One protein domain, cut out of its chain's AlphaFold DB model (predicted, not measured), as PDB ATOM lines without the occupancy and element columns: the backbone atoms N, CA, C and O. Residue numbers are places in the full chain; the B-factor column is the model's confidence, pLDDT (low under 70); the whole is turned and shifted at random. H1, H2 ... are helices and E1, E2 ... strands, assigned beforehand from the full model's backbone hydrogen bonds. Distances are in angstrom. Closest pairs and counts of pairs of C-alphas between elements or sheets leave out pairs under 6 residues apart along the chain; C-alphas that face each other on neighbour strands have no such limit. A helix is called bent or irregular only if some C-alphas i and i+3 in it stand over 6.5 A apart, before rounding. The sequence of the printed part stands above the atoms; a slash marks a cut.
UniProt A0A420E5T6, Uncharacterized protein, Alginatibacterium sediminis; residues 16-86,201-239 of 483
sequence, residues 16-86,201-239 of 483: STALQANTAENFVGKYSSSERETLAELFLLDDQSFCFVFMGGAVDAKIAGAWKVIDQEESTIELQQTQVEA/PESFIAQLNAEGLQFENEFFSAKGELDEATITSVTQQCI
ATOM      1  N   SER A  16     532.730 188.539 302.590       36.16
ATOM      2  CA  SER A  16     532.449 189.861 303.167       36.16
ATOM      3  C   SER A  16     530.978 190.266 303.034       36.16
ATOM      4  O   SER A  16     530.436 190.888 303.939       36.16
ATOM      5  N   THR A  17     530.303 189.872 301.950       42.84
ATOM      6  CA  THR A  17     528.874 190.169 301.743       42.84
ATOM      7  C   THR A  17     527.955 189.263 302.565       42.84
ATOM      8  O   THR A  17     526.874 189.686 302.961       42.84
ATOM      9  N   ALA A  18     528.383 188.032 302.864       38.22
ATOM     10  CA  ALA A  18     527.599 187.089 303.662       38.22
ATOM     11  C   ALA A  18     527.641 187.385 305.175       38.22
ATOM     12  O   ALA A  18     526.683 187.063 305.871       38.22
ATOM     13  N   LEU A  19     528.709 188.014 305.694       40.09
ATOM     14  CA  LEU A  19     528.756 188.430 307.104       40.09
ATOM     15  C   LEU A  19     527.920 189.692 307.388       40.09
ATOM     16  O   LEU A  19     527.281 189.742 308.432       40.09
ATOM     17  N   GLN A  20     527.864 190.665 306.469       44.44
ATOM     18  CA  GLN A  20     527.022 191.866 306.635       44.44
ATOM     19  C   GLN A  20     525.513 191.561 306.573       44.44
ATOM     20  O   GLN A  20     524.727 192.222 307.245       44.44
ATOM     21  N   ALA A  21     525.089 190.540 305.818       45.59
ATOM     22  CA  ALA A  21     523.681 190.129 305.775       45.59
ATOM     23  C   ALA A  21     523.184 189.566 307.125       45.59
ATOM     24  O   ALA A  21     522.030 189.765 307.489       45.59
ATOM     25  N   ASN A  22     524.073 188.925 307.894       51.78
ATOM     26  CA  ASN A  22     523.743 188.310 309.185       51.78
ATOM     27  C   ASN A  22     523.620 189.330 310.334       51.78
ATOM     28  O   ASN A  22     523.006 189.032 311.355       51.78
ATOM     29  N   THR A  23     524.220 190.518 310.210       61.25
ATOM     30  CA  THR A  23     524.150 191.565 311.244       61.25
ATOM     31  C   THR A  23     522.945 192.482 311.052       61.25
ATOM     32  O   THR A  23     522.364 192.926 312.039       61.25
ATOM     33  N   ALA A  24     522.510 192.705 309.807       66.06
ATOM     34  CA  ALA A  24     521.326 193.501 309.484       66.06
ATOM     35  C   ALA A  24     520.015 192.872 310.009       66.06
ATOM     36  O   ALA A  24     519.178 193.585 310.563       66.06
ATOM     37  N   GLU A  25     519.860 191.541 309.936       75.50
ATOM     38  CA  GLU A  25     518.680 190.822 310.467       75.50
ATOM     39  C   GLU A  25     518.436 191.075 311.967       75.50
ATOM     40  O   GLU A  25     517.301 191.007 312.451       75.50
ATOM     41  N   ASN A  26     519.485 191.412 312.726       84.38
ATOM     42  CA  ASN A  26     519.345 191.687 314.152       84.38
ATOM     43  C   ASN A  26     518.503 192.938 314.422       84.38
ATOM     44  O   ASN A  26     517.801 192.962 315.434       84.38
ATOM     45  N   PHE A  27     518.507 193.910 313.507       88.00
ATOM     46  CA  PHE A  27     517.776 195.170 313.638       88.00
ATOM     47  C   PHE A  27     516.369 195.118 313.038       88.00
ATOM     48  O   PHE A  27     515.491 195.816 313.538       88.00
ATOM     49  N   VAL A  28     516.124 194.286 312.021       92.19
ATOM     50  CA  VAL A  28     514.810 194.174 311.360       92.19
ATOM     51  C   VAL A  28     513.727 193.825 312.383       92.19
ATOM     52  O   VAL A  28     513.824 192.813 313.085       92.19
ATOM     53  N   GLY A  29     512.705 194.675 312.485       91.81
ATOM     54  CA  GLY A  29     511.678 194.553 313.513       91.81
ATOM     55  C   GLY A  29     510.864 195.823 313.744       91.81
ATOM     56  O   GLY A  29     511.098 196.871 313.136       91.81
ATOM     57  N   LYS A  30     509.893 195.707 314.655       90.94
ATOM     58  CA  LYS A  30     509.107 196.823 315.185       90.94
ATOM     59  C   LYS A  30     509.651 197.243 316.547       90.94
ATOM     60  O   LYS A  30     509.841 196.406 317.427       90.94
ATOM     61  N   TYR A  31     509.790 198.543 316.744       91.12
ATOM     62  CA  TYR A  31     510.177 199.163 318.004       91.12
ATOM     63  C   TYR A  31     509.126 200.196 318.388       91.12
ATOM     64  O   TYR A  31     508.604 200.903 317.528       91.12
ATOM     65  N   SER A  32     508.792 200.278 319.673       84.12
ATOM     66  CA  SER A  32     507.777 201.213 320.160       84.12
ATOM     67  C   SER A  32     508.209 201.875 321.457       84.12
ATOM     68  O   SER A  32     508.815 201.234 322.310       84.12
ATOM     69  N   SER A  33     507.869 203.145 321.620       82.25
ATOM     70  CA  SER A  33     507.982 203.871 322.877       82.25
ATOM     71  C   SER A  33     506.653 204.556 323.163       82.25
ATOM     72  O   SER A  33     505.995 205.065 322.256       82.25
ATOM     73  N   SER A  34     506.206 204.510 324.414       75.56
ATOM     74  CA  SER A  34     504.966 205.155 324.829       75.56
ATOM     75  C   SER A  34     505.124 205.710 326.233       75.56
ATOM     76  O   SER A  34     505.353 204.963 327.185       75.56
ATOM     77  N   GLU A  35     504.952 207.022 326.356       73.38
ATOM     78  CA  GLU A  35     504.799 207.707 327.635       73.38
ATOM     79  C   GLU A  35     503.394 208.323 327.737       73.38
ATOM     80  O   GLU A  35     502.547 208.137 326.865       73.38
ATOM     81  N   ARG A  36     503.096 209.041 328.829       63.44
ATOM     82  CA  ARG A  36     501.727 209.515 329.124       63.44
ATOM     83  C   ARG A  36     501.094 210.357 328.014       63.44
ATOM     84  O   ARG A  36     499.873 210.355 327.907       63.44
ATOM     85  N   GLU A  37     501.897 211.087 327.248       60.34
ATOM     86  CA  GLU A  37     501.424 212.020 326.219       60.34
ATOM     87  C   GLU A  37     502.126 211.824 324.869       60.34
ATOM     88  O   GLU A  37     501.942 212.644 323.971       60.34
ATOM     89  N   THR A  38     502.920 210.755 324.719       63.69
ATOM     90  CA  THR A  38     503.700 210.481 323.506       63.69
ATOM     91  C   THR A  38     503.606 209.014 323.084       63.69
ATOM     92  O   THR A  38     503.530 208.099 323.911       63.69
ATOM     93  N   LEU A  39     503.615 208.787 321.772       69.81
ATOM     94  CA  LEU A  39     503.753 207.491 321.125       69.81
ATOM     95  C   LEU A  39     504.781 207.622 320.002       69.81
ATOM     96  O   LEU A  39     504.626 208.466 319.124       69.81
ATOM     97  N   ALA A  40     505.779 206.748 319.996       78.62
ATOM     98  CA  ALA A  40     506.734 206.618 318.909       78.62
ATOM     99  C   ALA A  40     506.786 205.163 318.429       78.62
ATOM    100  O   ALA A  40     506.830 204.236 319.238       78.62
ATOM    101  N   GLU A  41     506.801 204.948 317.117       84.06
ATOM    102  CA  GLU A  41     506.972 203.637 316.494       84.06
ATOM    103  C   GLU A  41     508.023 203.712 315.384       84.06
ATOM    104  O   GLU A  41     507.962 204.574 314.510       84.06
ATOM    105  N   LEU A  42     508.975 202.781 315.401       89.12
ATOM    106  CA  LEU A  42     509.988 202.616 314.367       89.12
ATOM    107  C   LEU A  42     509.875 201.216 313.764       89.12
ATOM    108  O   LEU A  42     509.864 200.210 314.474       89.12
ATOM    109  N   PHE A  43     509.826 201.159 312.440       91.44
ATOM    110  CA  PHE A  43     509.776 199.933 311.657       91.44
ATOM    111  C   PHE A  43     511.035 199.861 310.798       91.44
ATOM    112  O   PHE A  43     511.241 200.731 309.953       91.44
ATOM    113  N   LEU A  44     511.856 198.832 311.008       93.38
ATOM    114  CA  LEU A  44     513.047 198.545 310.205       93.38
ATOM    115  C   LEU A  44     512.770 197.319 309.336       93.38
ATOM    116  O   LEU A  44     512.521 196.243 309.881       93.38
ATOM    117  N   LEU A  45     512.785 197.485 308.012       93.31
ATOM    118  CA  LEU A  45     512.530 196.405 307.055       93.31
ATOM    119  C   LEU A  45     513.830 195.751 306.570       93.31
ATOM    120  O   LEU A  45     514.918 196.316 306.695       93.31
ATOM    121  N   ASP A  46     513.704 194.546 306.017       91.81
ATOM    122  CA  ASP A  46     514.804 193.724 305.497       91.81
ATOM    123  C   ASP A  46     515.472 194.310 304.242       91.81
ATOM    124  O   ASP A  46     516.667 194.113 304.022       91.81
ATOM    125  N   ASP A  47     514.731 195.094 303.462       89.38
ATOM    126  CA  ASP A  47     515.212 195.830 302.289       89.38
ATOM    127  C   ASP A  47     515.978 197.124 302.626       89.38
ATOM    128  O   ASP A  47     516.245 197.930 301.733       89.38
ATOM    129  N   GLN A  48     516.352 197.313 303.898       92.06
ATOM    130  CA  GLN A  48     517.054 198.491 304.416       92.06
ATOM    131  C   GLN A  48     516.242 199.789 304.363       92.06
ATOM    132  O   GLN A  48     516.804 200.874 304.510       92.06
ATOM    133  N   SER A  49     514.922 199.715 304.204       91.56
ATOM    134  CA  SER A  49     514.041 200.865 304.401       91.56
ATOM    135  C   SER A  49     513.547 200.964 305.847       91.56
ATOM    136  O   SER A  49     513.500 199.973 306.586       91.56
ATOM    137  N   PHE A  50     513.191 202.176 306.278       91.44
ATOM    138  CA  PHE A  50     512.532 202.388 307.565       91.44
ATOM    139  C   PHE A  50     511.310 203.296 307.462       91.44
ATOM    140  O   PHE A  50     511.195 204.131 306.562       91.44
ATOM    141  N   CYS A  51     510.427 203.155 308.447       85.31
ATOM    142  CA  CYS A  51     509.369 204.108 308.742       85.31
ATOM    143  C   CYS A  51     509.402 204.479 310.221       85.31
ATOM    144  O   CYS A  51     509.392 203.596 311.077       85.31
ATOM    145  N   PHE A  52     509.390 205.773 310.513       84.25
ATOM    146  CA  PHE A  52     509.283 206.314 311.857       84.25
ATOM    147  C   PHE A  52     507.990 207.115 311.995       84.25
ATOM    148  O   PHE A  52     507.661 207.926 311.128       84.25
ATOM    149  N   VAL A  53     507.250 206.878 313.072       73.38
ATOM    150  CA  VAL A  53     506.001 207.563 313.407       73.38
ATOM    151  C   VAL A  53     506.120 208.101 314.822       73.38
ATOM    152  O   VAL A  53     506.442 207.350 315.735       73.38
ATOM    153  N   PHE A  54     505.820 209.381 315.012       71.25
ATOM    154  CA  PHE A  54     505.784 210.030 316.318       71.25
ATOM    155  C   PHE A  54     504.478 210.805 316.474       71.25
ATOM    156  O   PHE A  54     504.054 211.504 315.555       71.25
ATOM    157  N   MET A  55     503.855 210.690 317.640       55.81
ATOM    158  CA  MET A  55     502.691 211.465 318.057       55.81
ATOM    159  C   MET A  55     502.928 211.939 319.485       55.81
ATOM    160  O   MET A  55     503.064 211.113 320.385       55.81
ATOM    161  N   GLY A  56     502.969 213.247 319.725       54.28
ATOM    162  CA  GLY A  56     503.234 213.763 321.063       54.28
ATOM    163  C   GLY A  56     503.043 215.265 321.209       54.28
ATOM    164  O   GLY A  56     503.638 216.056 320.479       54.28
ATOM    165  N   GLY A  57     502.238 215.680 322.192       60.03
ATOM    166  CA  GLY A  57     502.003 217.095 322.494       60.03
ATOM    167  C   GLY A  57     501.462 217.893 321.298       60.03
ATOM    168  O   GLY A  57     500.272 217.838 321.001       60.03
ATOM    169  N   ALA A  58     502.331 218.681 320.655       48.28
ATOM    170  CA  ALA A  58     502.010 219.527 319.501       48.28
ATOM    171  C   ALA A  58     502.614 219.023 318.172       48.28
ATOM    172  O   ALA A  58     502.555 219.748 317.181       48.28
ATOM    173  N   VAL A  59     503.202 217.822 318.160       53.03
ATOM    174  CA  VAL A  59     503.981 217.287 317.037       53.03
ATOM    175  C   VAL A  59     503.441 215.920 316.629       53.03
ATOM    176  O   VAL A  59     503.431 214.986 317.431       53.03
ATOM    177  N   ASP A  60     503.050 215.810 315.361       52.31
ATOM    178  CA  ASP A  60     502.795 214.540 314.683       52.31
ATOM    179  C   ASP A  60     503.769 214.436 313.505       52.31
ATOM    180  O   ASP A  60     503.744 215.272 312.597       52.31
ATOM    181  N   ALA A  61     504.629 213.419 313.506       64.56
ATOM    182  CA  ALA A  61     505.637 213.222 312.472       64.56
ATOM    183  C   ALA A  61     505.570 211.814 311.879       64.56
ATOM    184  O   ALA A  61     505.317 210.824 312.568       64.56
ATOM    185  N   LYS A  62     505.820 211.731 310.571       67.44
ATOM    186  CA  LYS A  62     505.953 210.473 309.843       67.44
ATOM    187  C   LYS A  62     507.084 210.585 308.834       67.44
ATOM    188  O   LYS A  62     507.023 211.421 307.937       67.44
ATOM    189  N   ILE A  63     508.098 209.745 308.994       77.44
ATOM    190  CA  ILE A  63     509.353 209.816 308.247       77.44
ATOM    191  C   ILE A  63     509.647 208.466 307.622       77.44
ATOM    192  O   ILE A  63     509.464 207.426 308.251       77.44
ATOM    193  N   ALA A  64     510.134 208.500 306.387       83.25
ATOM    194  CA  ALA A  64     510.653 207.332 305.705       83.25
ATOM    195  C   ALA A  64     512.071 207.583 305.194       83.25
ATOM    196  O   ALA A  64     512.436 208.693 304.784       83.25
ATOM    197  N   GLY A  65     512.865 206.522 305.195       88.31
ATOM    198  CA  GLY A  65     514.255 206.594 304.790       88.31
ATOM    199  C   GLY A  65     514.879 205.237 304.527       88.31
ATOM    200  O   GLY A  65     514.192 204.216 304.455       88.31
ATOM    201  N   ALA A  66     516.200 205.251 304.409       90.50
ATOM    202  CA  ALA A  66     517.037 204.068 304.340       90.50
ATOM    203  C   ALA A  66     517.881 203.960 305.611       90.50
ATOM    204  O   ALA A  66     518.203 204.969 306.230       90.50
ATOM    205  N   TRP A  67     518.265 202.756 306.005       92.19
ATOM    206  CA  TRP A  67     519.160 202.538 307.134       92.19
ATOM    207  C   TRP A  67     520.305 201.602 306.753       92.19
ATOM    208  O   TRP A  67     520.191 200.788 305.840       92.19
ATOM    209  N   LYS A  68     521.437 201.719 307.445       90.44
ATOM    210  CA  LYS A  68     522.606 200.853 307.239       90.44
ATOM    211  C   LYS A  68     523.343 200.617 308.552       90.44
ATOM    212  O   LYS A  68     523.350 201.477 309.426       90.44
ATOM    213  N   VAL A  69     523.998 199.468 308.676       88.81
ATOM    214  CA  VAL A  69     524.913 199.187 309.794       88.81
ATOM    215  C   VAL A  69     526.176 200.038 309.634       88.81
ATOM    216  O   VAL A  69     526.695 200.168 308.523       88.81
ATOM    217  N   ILE A  70     526.669 200.624 310.726       84.31
ATOM    218  CA  ILE A  70     527.922 201.389 310.714       84.31
ATOM    219  C   ILE A  70     529.095 200.405 310.777       84.31
ATOM    220  O   ILE A  70     529.250 199.654 311.741       84.31
ATOM    221  N   ASP A  71     529.938 200.400 309.739       62.47
ATOM    222  CA  ASP A  71     531.132 199.554 309.703       62.47
ATOM    223  C   ASP A  71     532.016 199.853 310.928       62.47
ATOM    224  O   ASP A  71     532.413 200.998 311.130       62.47
ATOM    225  N   GLN A  72     532.368 198.799 311.684       63.44
ATOM    226  CA  GLN A  72     533.139 198.779 312.951       63.44
ATOM    227  C   GLN A  72     532.315 198.731 314.253       63.44
ATOM    228  O   GLN A  72     532.901 198.441 315.296       63.44
ATOM    229  N   GLU A  73     530.987 198.878 314.207       70.12
ATOM    230  CA  GLU A  73     530.107 198.728 315.378       70.12
ATOM    231  C   GLU A  73     528.872 197.871 315.044       70.12
ATOM    232  O   GLU A  73     527.823 198.378 314.658       70.12
ATOM    233  N   GLU A  74     528.971 196.546 315.217       70.50
ATOM    234  CA  GLU A  74     527.910 195.582 314.843       70.50
ATOM    235  C   GLU A  74     526.563 195.789 315.574       70.50
ATOM    236  O   GLU A  74     525.560 195.187 315.193       70.50
ATOM    237  N   SER A  75     526.524 196.635 316.609       82.50
ATOM    238  CA  SER A  75     525.323 197.017 317.363       82.50
ATOM    239  C   SER A  75     524.722 198.364 316.948       82.50
ATOM    240  O   SER A  75     523.773 198.802 317.591       82.50
ATOM    241  N   THR A  76     525.254 199.030 315.922       88.25
ATOM    242  CA  THR A  76     524.899 200.418 315.598       88.25
ATOM    243  C   THR A  76     524.432 200.556 314.146       88.25
ATOM    244  O   THR A  76     525.072 200.051 313.219       88.25
ATOM    245  N   ILE A  77     523.325 201.270 313.937       90.06
ATOM    246  CA  ILE A  77     522.794 201.625 312.614       90.06
ATOM    247  C   ILE A  77     522.714 203.143 312.446       90.06
ATOM    248  O   ILE A  77     522.449 203.876 313.396       90.06
ATOM    249  N   GLU A  78     522.920 203.603 311.218       89.81
ATOM    250  CA  GLU A  78     522.609 204.957 310.766       89.81
ATOM    251  C   GLU A  78     521.311 204.898 309.957       89.81
ATOM    252  O   GLU A  78     521.217 204.137 308.990       89.81
ATOM    253  N   LEU A  79     520.316 205.687 310.346       89.12
ATOM    254  CA  LEU A  79     519.075 205.888 309.613       89.12
ATOM    255  C   LEU A  79     519.157 207.232 308.899       89.12
ATOM    256  O   LEU A  79     519.320 208.264 309.537       89.12
ATOM    257  N   GLN A  80     519.044 207.215 307.580       87.75
ATOM    258  CA  GLN A  80     519.103 208.388 306.725       87.75
ATOM    259  C   GLN A  80     517.745 208.608 306.066       87.75
ATOM    260  O   GLN A  80     517.235 207.748 305.344       87.75
ATOM    261  N   GLN A  81     517.155 209.774 306.288       82.00
ATOM    262  CA  GLN A  81     515.894 210.145 305.665       82.00
ATOM    263  C   GLN A  81     516.045 210.226 304.137       82.00
ATOM    264  O   GLN A  81     516.993 210.816 303.622       82.00
ATOM    265  N   THR A  82     515.100 209.640 303.393       70.12
ATOM    266  CA  THR A  82     515.090 209.685 301.914       70.12
ATOM    267  C   THR A  82     513.834 210.330 301.339       70.12
ATOM    268  O   THR A  82     513.801 210.627 300.147       70.12
ATOM    269  N   GLN A  83     512.802 210.559 302.157       58.56
ATOM    270  CA  GLN A  83     511.632 211.352 301.785       58.56
ATOM    271  C   GLN A  83     511.390 212.463 302.809       58.56
ATOM    272  O   GLN A  83     511.095 212.201 303.976       58.56
ATOM    273  N   VAL A  84     511.472 213.710 302.344       52.09
ATOM    274  CA  VAL A  84     510.866 214.875 302.991       52.09
ATOM    275  C   VAL A  84     509.761 215.322 302.054       52.09
ATOM    276  O   VAL A  84     510.048 215.798 300.964       52.09
ATOM    277  N   GLU A  85     508.503 215.170 302.444       46.75
ATOM    278  CA  GLU A  85     507.452 215.960 301.805       46.75
ATOM    279  C   GLU A  85     506.319 216.223 302.797       46.75
ATOM    280  O   GLU A  85     505.178 215.787 302.651       46.75
ATOM    281  N   ALA A  86     506.642 216.971 303.852       50.66
ATOM    282  CA  ALA A  86     505.631 217.799 304.482       50.66
ATOM    283  C   ALA A  86     505.610 219.113 303.701       50.66
ATOM    284  O   ALA A  86     506.539 219.906 303.803       50.66
ATOM    285  N   PRO A 201     516.471 214.670 312.990       58.78
ATOM    286  CA  PRO A 201     517.677 214.828 312.188       58.78
ATOM    287  C   PRO A 201     517.567 214.138 310.819       58.78
ATOM    288  O   PRO A 201     517.017 213.042 310.720       58.78
ATOM    289  N   GLU A 202     518.166 214.725 309.775       67.12
ATOM    290  CA  GLU A 202     518.249 214.105 308.434       67.12
ATOM    291  C   GLU A 202     518.936 212.728 308.460       67.12
ATOM    292  O   GLU A 202     518.651 211.852 307.638       67.12
ATOM    293  N   SER A 203     519.864 212.549 309.400       77.38
ATOM    294  CA  SER A 203     520.515 211.281 309.701       77.38
ATOM    295  C   SER A 203     520.622 211.102 311.202       77.38
ATOM    296  O   SER A 203     520.920 212.054 311.926       77.38
ATOM    297  N   PHE A 204     520.391 209.881 311.666       82.94
ATOM    298  CA  PHE A 204     520.285 209.611 313.081       82.94
ATOM    299  C   PHE A 204     520.819 208.216 313.430       82.94
ATOM    300  O   PHE A 204     520.661 207.258 312.672       82.94
ATOM    301  N   ILE A 205     521.542 208.116 314.549       86.25
ATOM    302  CA  ILE A 205     522.267 206.901 314.950       86.25
ATOM    303  C   ILE A 205     521.465 206.172 316.023       86.25
ATOM    304  O   ILE A 205     521.094 206.768 317.034       86.25
ATOM    305  N   ALA A 206     521.234 204.876 315.825       87.31
ATOM    306  CA  ALA A 206     520.578 204.021 316.804       87.31
ATOM    307  C   ALA A 206     521.472 202.844 317.202       87.31
ATOM    308  O   ALA A 206     522.132 202.236 316.357       87.31
ATOM    309  N   GLN A 207     521.468 202.509 318.491       88.12
ATOM    310  CA  GLN A 207     522.238 201.403 319.052       88.12
ATOM    311  C   GLN A 207     521.306 200.333 319.620       88.12
ATOM    312  O   GLN A 207     520.430 200.620 320.435       88.12
ATOM    313  N   LEU A 208     521.506 199.082 319.217       86.56
ATOM    314  CA  LEU A 208     520.789 197.931 319.752       86.56
ATOM    315  C   LEU A 208     521.496 197.418 321.012       86.56
ATOM    316  O   LEU A 208     522.682 197.087 320.984       86.56
ATOM    317  N   ASN A 209     520.758 197.322 322.115       84.00
ATOM    318  CA  ASN A 209     521.231 196.759 323.376       84.00
ATOM    319  C   ASN A 209     520.271 195.662 323.881       84.00
ATOM    320  O   ASN A 209     519.316 195.282 323.207       84.00
ATOM    321  N   ALA A 210     520.548 195.102 325.063       77.81
ATOM    322  CA  ALA A 210     519.763 193.995 325.617       77.81
ATOM    323  C   ALA A 210     518.310 194.373 325.963       77.81
ATOM    324  O   ALA A 210     517.459 193.493 326.076       77.81
ATOM    325  N   GLU A 211     518.038 195.658 326.162       76.69
ATOM    326  CA  GLU A 211     516.737 196.161 326.582       76.69
ATOM    327  C   GLU A 211     515.892 196.583 325.359       76.69
ATOM    328  O   GLU A 211     514.660 196.551 325.429       76.69
ATOM    329  N   GLY A 212     516.526 196.951 324.241       83.88
ATOM    330  CA  GLY A 212     515.849 197.420 323.033       83.88
ATOM    331  C   GLY A 212     516.745 198.259 322.130       83.88
ATOM    332  O   GLY A 212     517.969 198.106 322.122       83.88
ATOM    333  N   LEU A 213     516.123 199.133 321.342       84.75
ATOM    334  CA  LEU A 213     516.828 200.075 320.477       84.75
ATOM    335  C   LEU A 213     516.896 201.437 321.169       84.75
ATOM    336  O   LEU A 213     515.870 202.001 321.551       84.75
ATOM    337  N   GLN A 214     518.102 201.963 321.330       83.25
ATOM    338  CA  GLN A 214     518.333 203.285 321.889       83.25
ATOM    339  C   GLN A 214     518.603 204.287 320.771       83.25
ATOM    340  O   GLN A 214     519.418 204.037 319.881       83.25
ATOM    341  N   PHE A 215     517.933 205.430 320.862       73.00
ATOM    342  CA  PHE A 215     518.035 206.541 319.938       73.00
ATOM    343  C   PHE A 215     518.415 207.809 320.705       73.00
ATOM    344  O   PHE A 215     517.602 208.309 321.471       73.00
ATOM    345  N   GLU A 216     519.638 208.322 320.552       69.44
ATOM    346  CA  GLU A 216     520.150 209.422 321.390       69.44
ATOM    347  C   GLU A 216     519.858 209.206 322.902       69.44
ATOM    348  O   GLU A 216     520.457 208.330 323.536       69.44
ATOM    349  N   ASN A 217     518.921 209.979 323.475       63.25
ATOM    350  CA  ASN A 217     518.448 209.878 324.864       63.25
ATOM    351  C   ASN A 217     517.085 209.169 325.015       63.25
ATOM    352  O   ASN A 217     516.611 209.009 326.140       63.25
ATOM    353  N   GLU A 218     516.445 208.768 323.919       68.56
ATOM    354  CA  GLU A 218     515.171 208.053 323.904       68.56
ATOM    355  C   GLU A 218     515.367 206.539 323.809       68.56
ATOM    356  O   GLU A 218     516.273 206.016 323.152       68.56
ATOM    357  N   PHE A 219     514.480 205.819 324.484       79.44
ATOM    358  CA  PHE A 219     514.529 204.373 324.575       79.44
ATOM    359  C   PHE A 219     513.286 203.760 323.932       79.44
ATOM    360  O   PHE A 219     512.158 204.100 324.300       79.44
ATOM    361  N   PHE A 220     513.489 202.834 322.997       81.81
ATOM    362  CA  PHE A 220     512.423 202.033 322.412       81.81
ATOM    363  C   PHE A 220     512.430 200.624 322.996       81.81
ATOM    364  O   PHE A 220     513.474 200.070 323.336       81.81
ATOM    365  N   SER A 221     511.240 200.029 323.074       81.44
ATOM    366  CA  SER A 221     511.020 198.674 323.566       81.44
ATOM    367  C   SER A 221     511.913 197.634 322.889       81.44
ATOM    368  O   SER A 221     512.400 197.825 321.772       81.44
ATOM    369  N   ALA A 222     512.022 196.468 323.526       83.69
ATOM    370  CA  ALA A 222     512.573 195.275 322.899       83.69
ATOM    371  C   ALA A 222     511.939 195.011 321.520       83.69
ATOM    372  O   ALA A 222     510.763 195.316 321.284       83.69
ATOM    373  N   LYS A 223     512.743 194.426 320.627       88.88
ATOM    374  CA  LYS A 223     512.384 194.137 319.238       88.88
ATOM    375  C   LYS A 223     511.121 193.273 319.149       88.88
ATOM    376  O   LYS A 223     511.108 192.143 319.634       88.88
ATOM    377  N   GLY A 224     510.087 193.798 318.500       85.81
ATOM    378  CA  GLY A 224     508.891 193.058 318.103       85.81
ATOM    379  C   GLY A 224     509.020 192.476 316.695       85.81
ATOM    380  O   GLY A 224     509.709 193.035 315.841       85.81
ATOM    381  N   GLU A 225     508.338 191.357 316.443       88.75
ATOM    382  CA  GLU A 225     508.252 190.760 315.105       88.75
ATOM    383  C   GLU A 225     507.391 191.618 314.164       88.75
ATOM    384  O   GLU A 225     506.433 192.272 314.588       88.75
ATOM    385  N   LEU A 226     507.732 191.600 312.875       86.88
ATOM    386  CA  LEU A 226     506.946 192.215 311.809       86.88
ATOM    387  C   LEU A 226     506.172 191.122 311.071       86.88
ATOM    388  O   LEU A 226     506.779 190.244 310.462       86.88
ATOM    389  N   ASP A 227     504.842 191.180 311.099       88.00
ATOM    390  CA  ASP A 227     504.021 190.320 310.246       88.00
ATOM    391  C   ASP A 227     503.897 190.891 308.820       88.00
ATOM    392  O   ASP A 227     504.085 192.088 308.579       88.00
ATOM    393  N   GLU A 228     503.570 190.031 307.849       86.81
ATOM    394  CA  GLU A 228     503.456 190.422 306.433       86.81
ATOM    395  C   GLU A 228     502.456 191.570 306.206       86.81
ATOM    396  O   GLU A 228     502.641 192.398 305.307       86.81
ATOM    397  N   ALA A 229     501.398 191.642 307.021       76.94
ATOM    398  CA  ALA A 229     500.385 192.686 306.925       76.94
ATOM    399  C   ALA A 229     500.949 194.053 307.343       76.94
ATOM    400  O   ALA A 229     500.721 195.057 306.661       76.94
ATOM    401  N   THR A 230     501.728 194.086 308.423       74.06
ATOM    402  CA  THR A 230     502.417 195.271 308.937       74.06
ATOM    403  C   THR A 230     503.474 195.738 307.949       74.06
ATOM    404  O   THR A 230     503.481 196.919 307.607       74.06
ATOM    405  N   ILE A 231     504.298 194.823 307.424       82.69
ATOM    406  CA  ILE A 231     505.299 195.129 306.387       82.69
ATOM    407  C   ILE A 231     504.608 195.779 305.187       82.69
ATOM    408  O   ILE A 231     504.934 196.903 304.817       82.69
ATOM    409  N   THR A 232     503.572 195.133 304.644       74.31
ATOM    410  CA  THR A 232     502.819 195.653 303.493       74.31
ATOM    411  C   THR A 232     502.240 197.045 303.770       74.31
ATOM    412  O   THR A 232     502.351 197.943 302.932       74.31
ATOM    413  N   SER A 233     501.643 197.244 304.948       69.19
ATOM    414  CA  SER A 233     501.052 198.523 305.352       69.19
ATOM    415  C   SER A 233     502.102 199.630 305.458       69.19
ATOM    416  O   SER A 233     501.928 200.708 304.889       69.19
ATOM    417  N   VAL A 234     503.214 199.362 306.141       76.00
ATOM    418  CA  VAL A 234     504.312 200.317 306.337       76.00
ATOM    419  C   VAL A 234     504.964 200.673 305.001       76.00
ATOM    420  O   VAL A 234     505.137 201.855 304.692       76.00
ATOM    421  N   THR A 235     505.236 199.678 304.154       79.62
ATOM    422  CA  THR A 235     505.800 199.893 302.820       79.62
ATOM    423  C   THR A 235     504.893 200.763 301.954       79.62
ATOM    424  O   THR A 235     505.378 201.680 301.301       79.62
ATOM    425  N   GLN A 236     503.579 200.527 301.946       71.19
ATOM    426  CA  GLN A 236     502.652 201.290 301.100       71.19
ATOM    427  C   GLN A 236     502.354 202.691 301.634       71.19
ATOM    428  O   GLN A 236     502.241 203.639 300.862       71.19
ATOM    429  N   GLN A 237     502.168 202.817 302.947       63.28
ATOM    430  CA  GLN A 237     501.645 204.041 303.548       63.28
ATOM    431  C   GLN A 237     502.739 204.983 304.032       63.28
ATOM    432  O   GLN A 237     502.425 206.130 304.338       63.28
ATOM    433  N   CYS A 238     503.971 204.505 304.198       71.81
ATOM    434  CA  CYS A 238     505.084 205.283 304.730       71.81
ATOM    435  C   CYS A 238     506.248 205.344 303.745       71.81
ATOM    436  O   CYS A 238     506.542 206.419 303.244       71.81
ATOM    437  N   ILE A 239     506.850 204.200 303.406       78.31
ATOM    438  CA  ILE A 239     508.087 204.157 302.603       78.31
ATOM    439  C   ILE A 239     507.840 204.553 301.145       78.31
ATOM    440  O   ILE A 239     508.529 205.400 300.589       78.31
TER     441      ILE A 239
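Overview. This is residues 16 to 86 and 201 to 239 of the 483 residues of an uncharacterized protein of Alginatibacterium sediminis (UniProt A0A420E5T6). One antiparallel sheet of eight strands curls round into a small, flattened and nearly closed barrel, with its first strand, E1, coming back beside its last, E8. Helix H2 packs across the outside of E1, E2 and E3, and H1 extends from one end of the barrel. The printed part has 110 residues, with two named helices and eight named strands in the order H1 E1 E2 E3 E4 E5 E6 E7 E8 H2, and the sheet's order is E1 to E8; the class is mixed, helices and strands. The whole is compact, with a radius of gyration of the C-alphas of 13.6 A, and elongated, spanning 45 by 29 by 27 A.

Along the chain. H1, residues 16 to 24, begins with C-alpha 16 at (532.449, 189.861, 303.167). E1 is residues 29 to 35, 20.5 A long; E2 is 38 to 44, 20.2 A; E3 is 49 to 56, 23.7 A. E4, residues 59 to 69, is the longest strand at 28.6 A and bends by 64 degrees at residue 66, where C-alpha 66 is at (517.037, 204.068, 304.340). E5 is residues 76 to 83, 22.1 A; E6 is 203 to 208, 16.7 A; E7 is 213 to 215 and E8 is 218 to 220. H2, residues 228 to 239, 15.0 A long, ends with C-alpha 239 at (508.087, 204.157, 302.603).

Arrangement. The sheet is a folded sheet, bent back on itself: E1, E2 and E3 face E5, E6, E7 and E8, with E4 as the hinge. It holds two meanders, each strand the antiparallel neighbour of the one before: E1 to E5, and E6 to E8. N 31 and O 42 of the hairpin E1 and E2 are 2.8 A apart, within hydrogen-bond range, as are N 66 and O 80 of the hairpin E4 and E5, 2.9 A, and N 77 and O 206 of E5 and E6, 2.9 A. The closest C-alphas of the edge strands E1 and E8, Ser 33 and Phe 220, are 4.8 A apart. H2 is on the sheet at a height of 9.6 A, across the strands at 83 degrees to E3 on the local plane; its closest C-alphas to E3 are Cys 238 and Cys 51, 6.0 A. H1 is on the same face at a height of 11.6 A; its closest C-alphas to E4 are Ala 24 and Val 69, 6.7 A. H1 and H2 are apart. O i to N i+4 pairs are within range in 7 of 8 in H2 and 2 of 5 in H1, where 2 of 6 O i to N i+3 pairs are.

Size, cuts and confidence. The two C-alphas farthest apart, Ser 16 and Ala 58, are 45.5 A apart. Residues 87 to 200 are not printed, and C-alphas 86 and 201 are 14.6 A apart across the cut. Of the links printed whole, none is long. The mean pLDDT of the printed part is 75.3; 34 residues are under 70, among them 16 to 24 and 55 to 62.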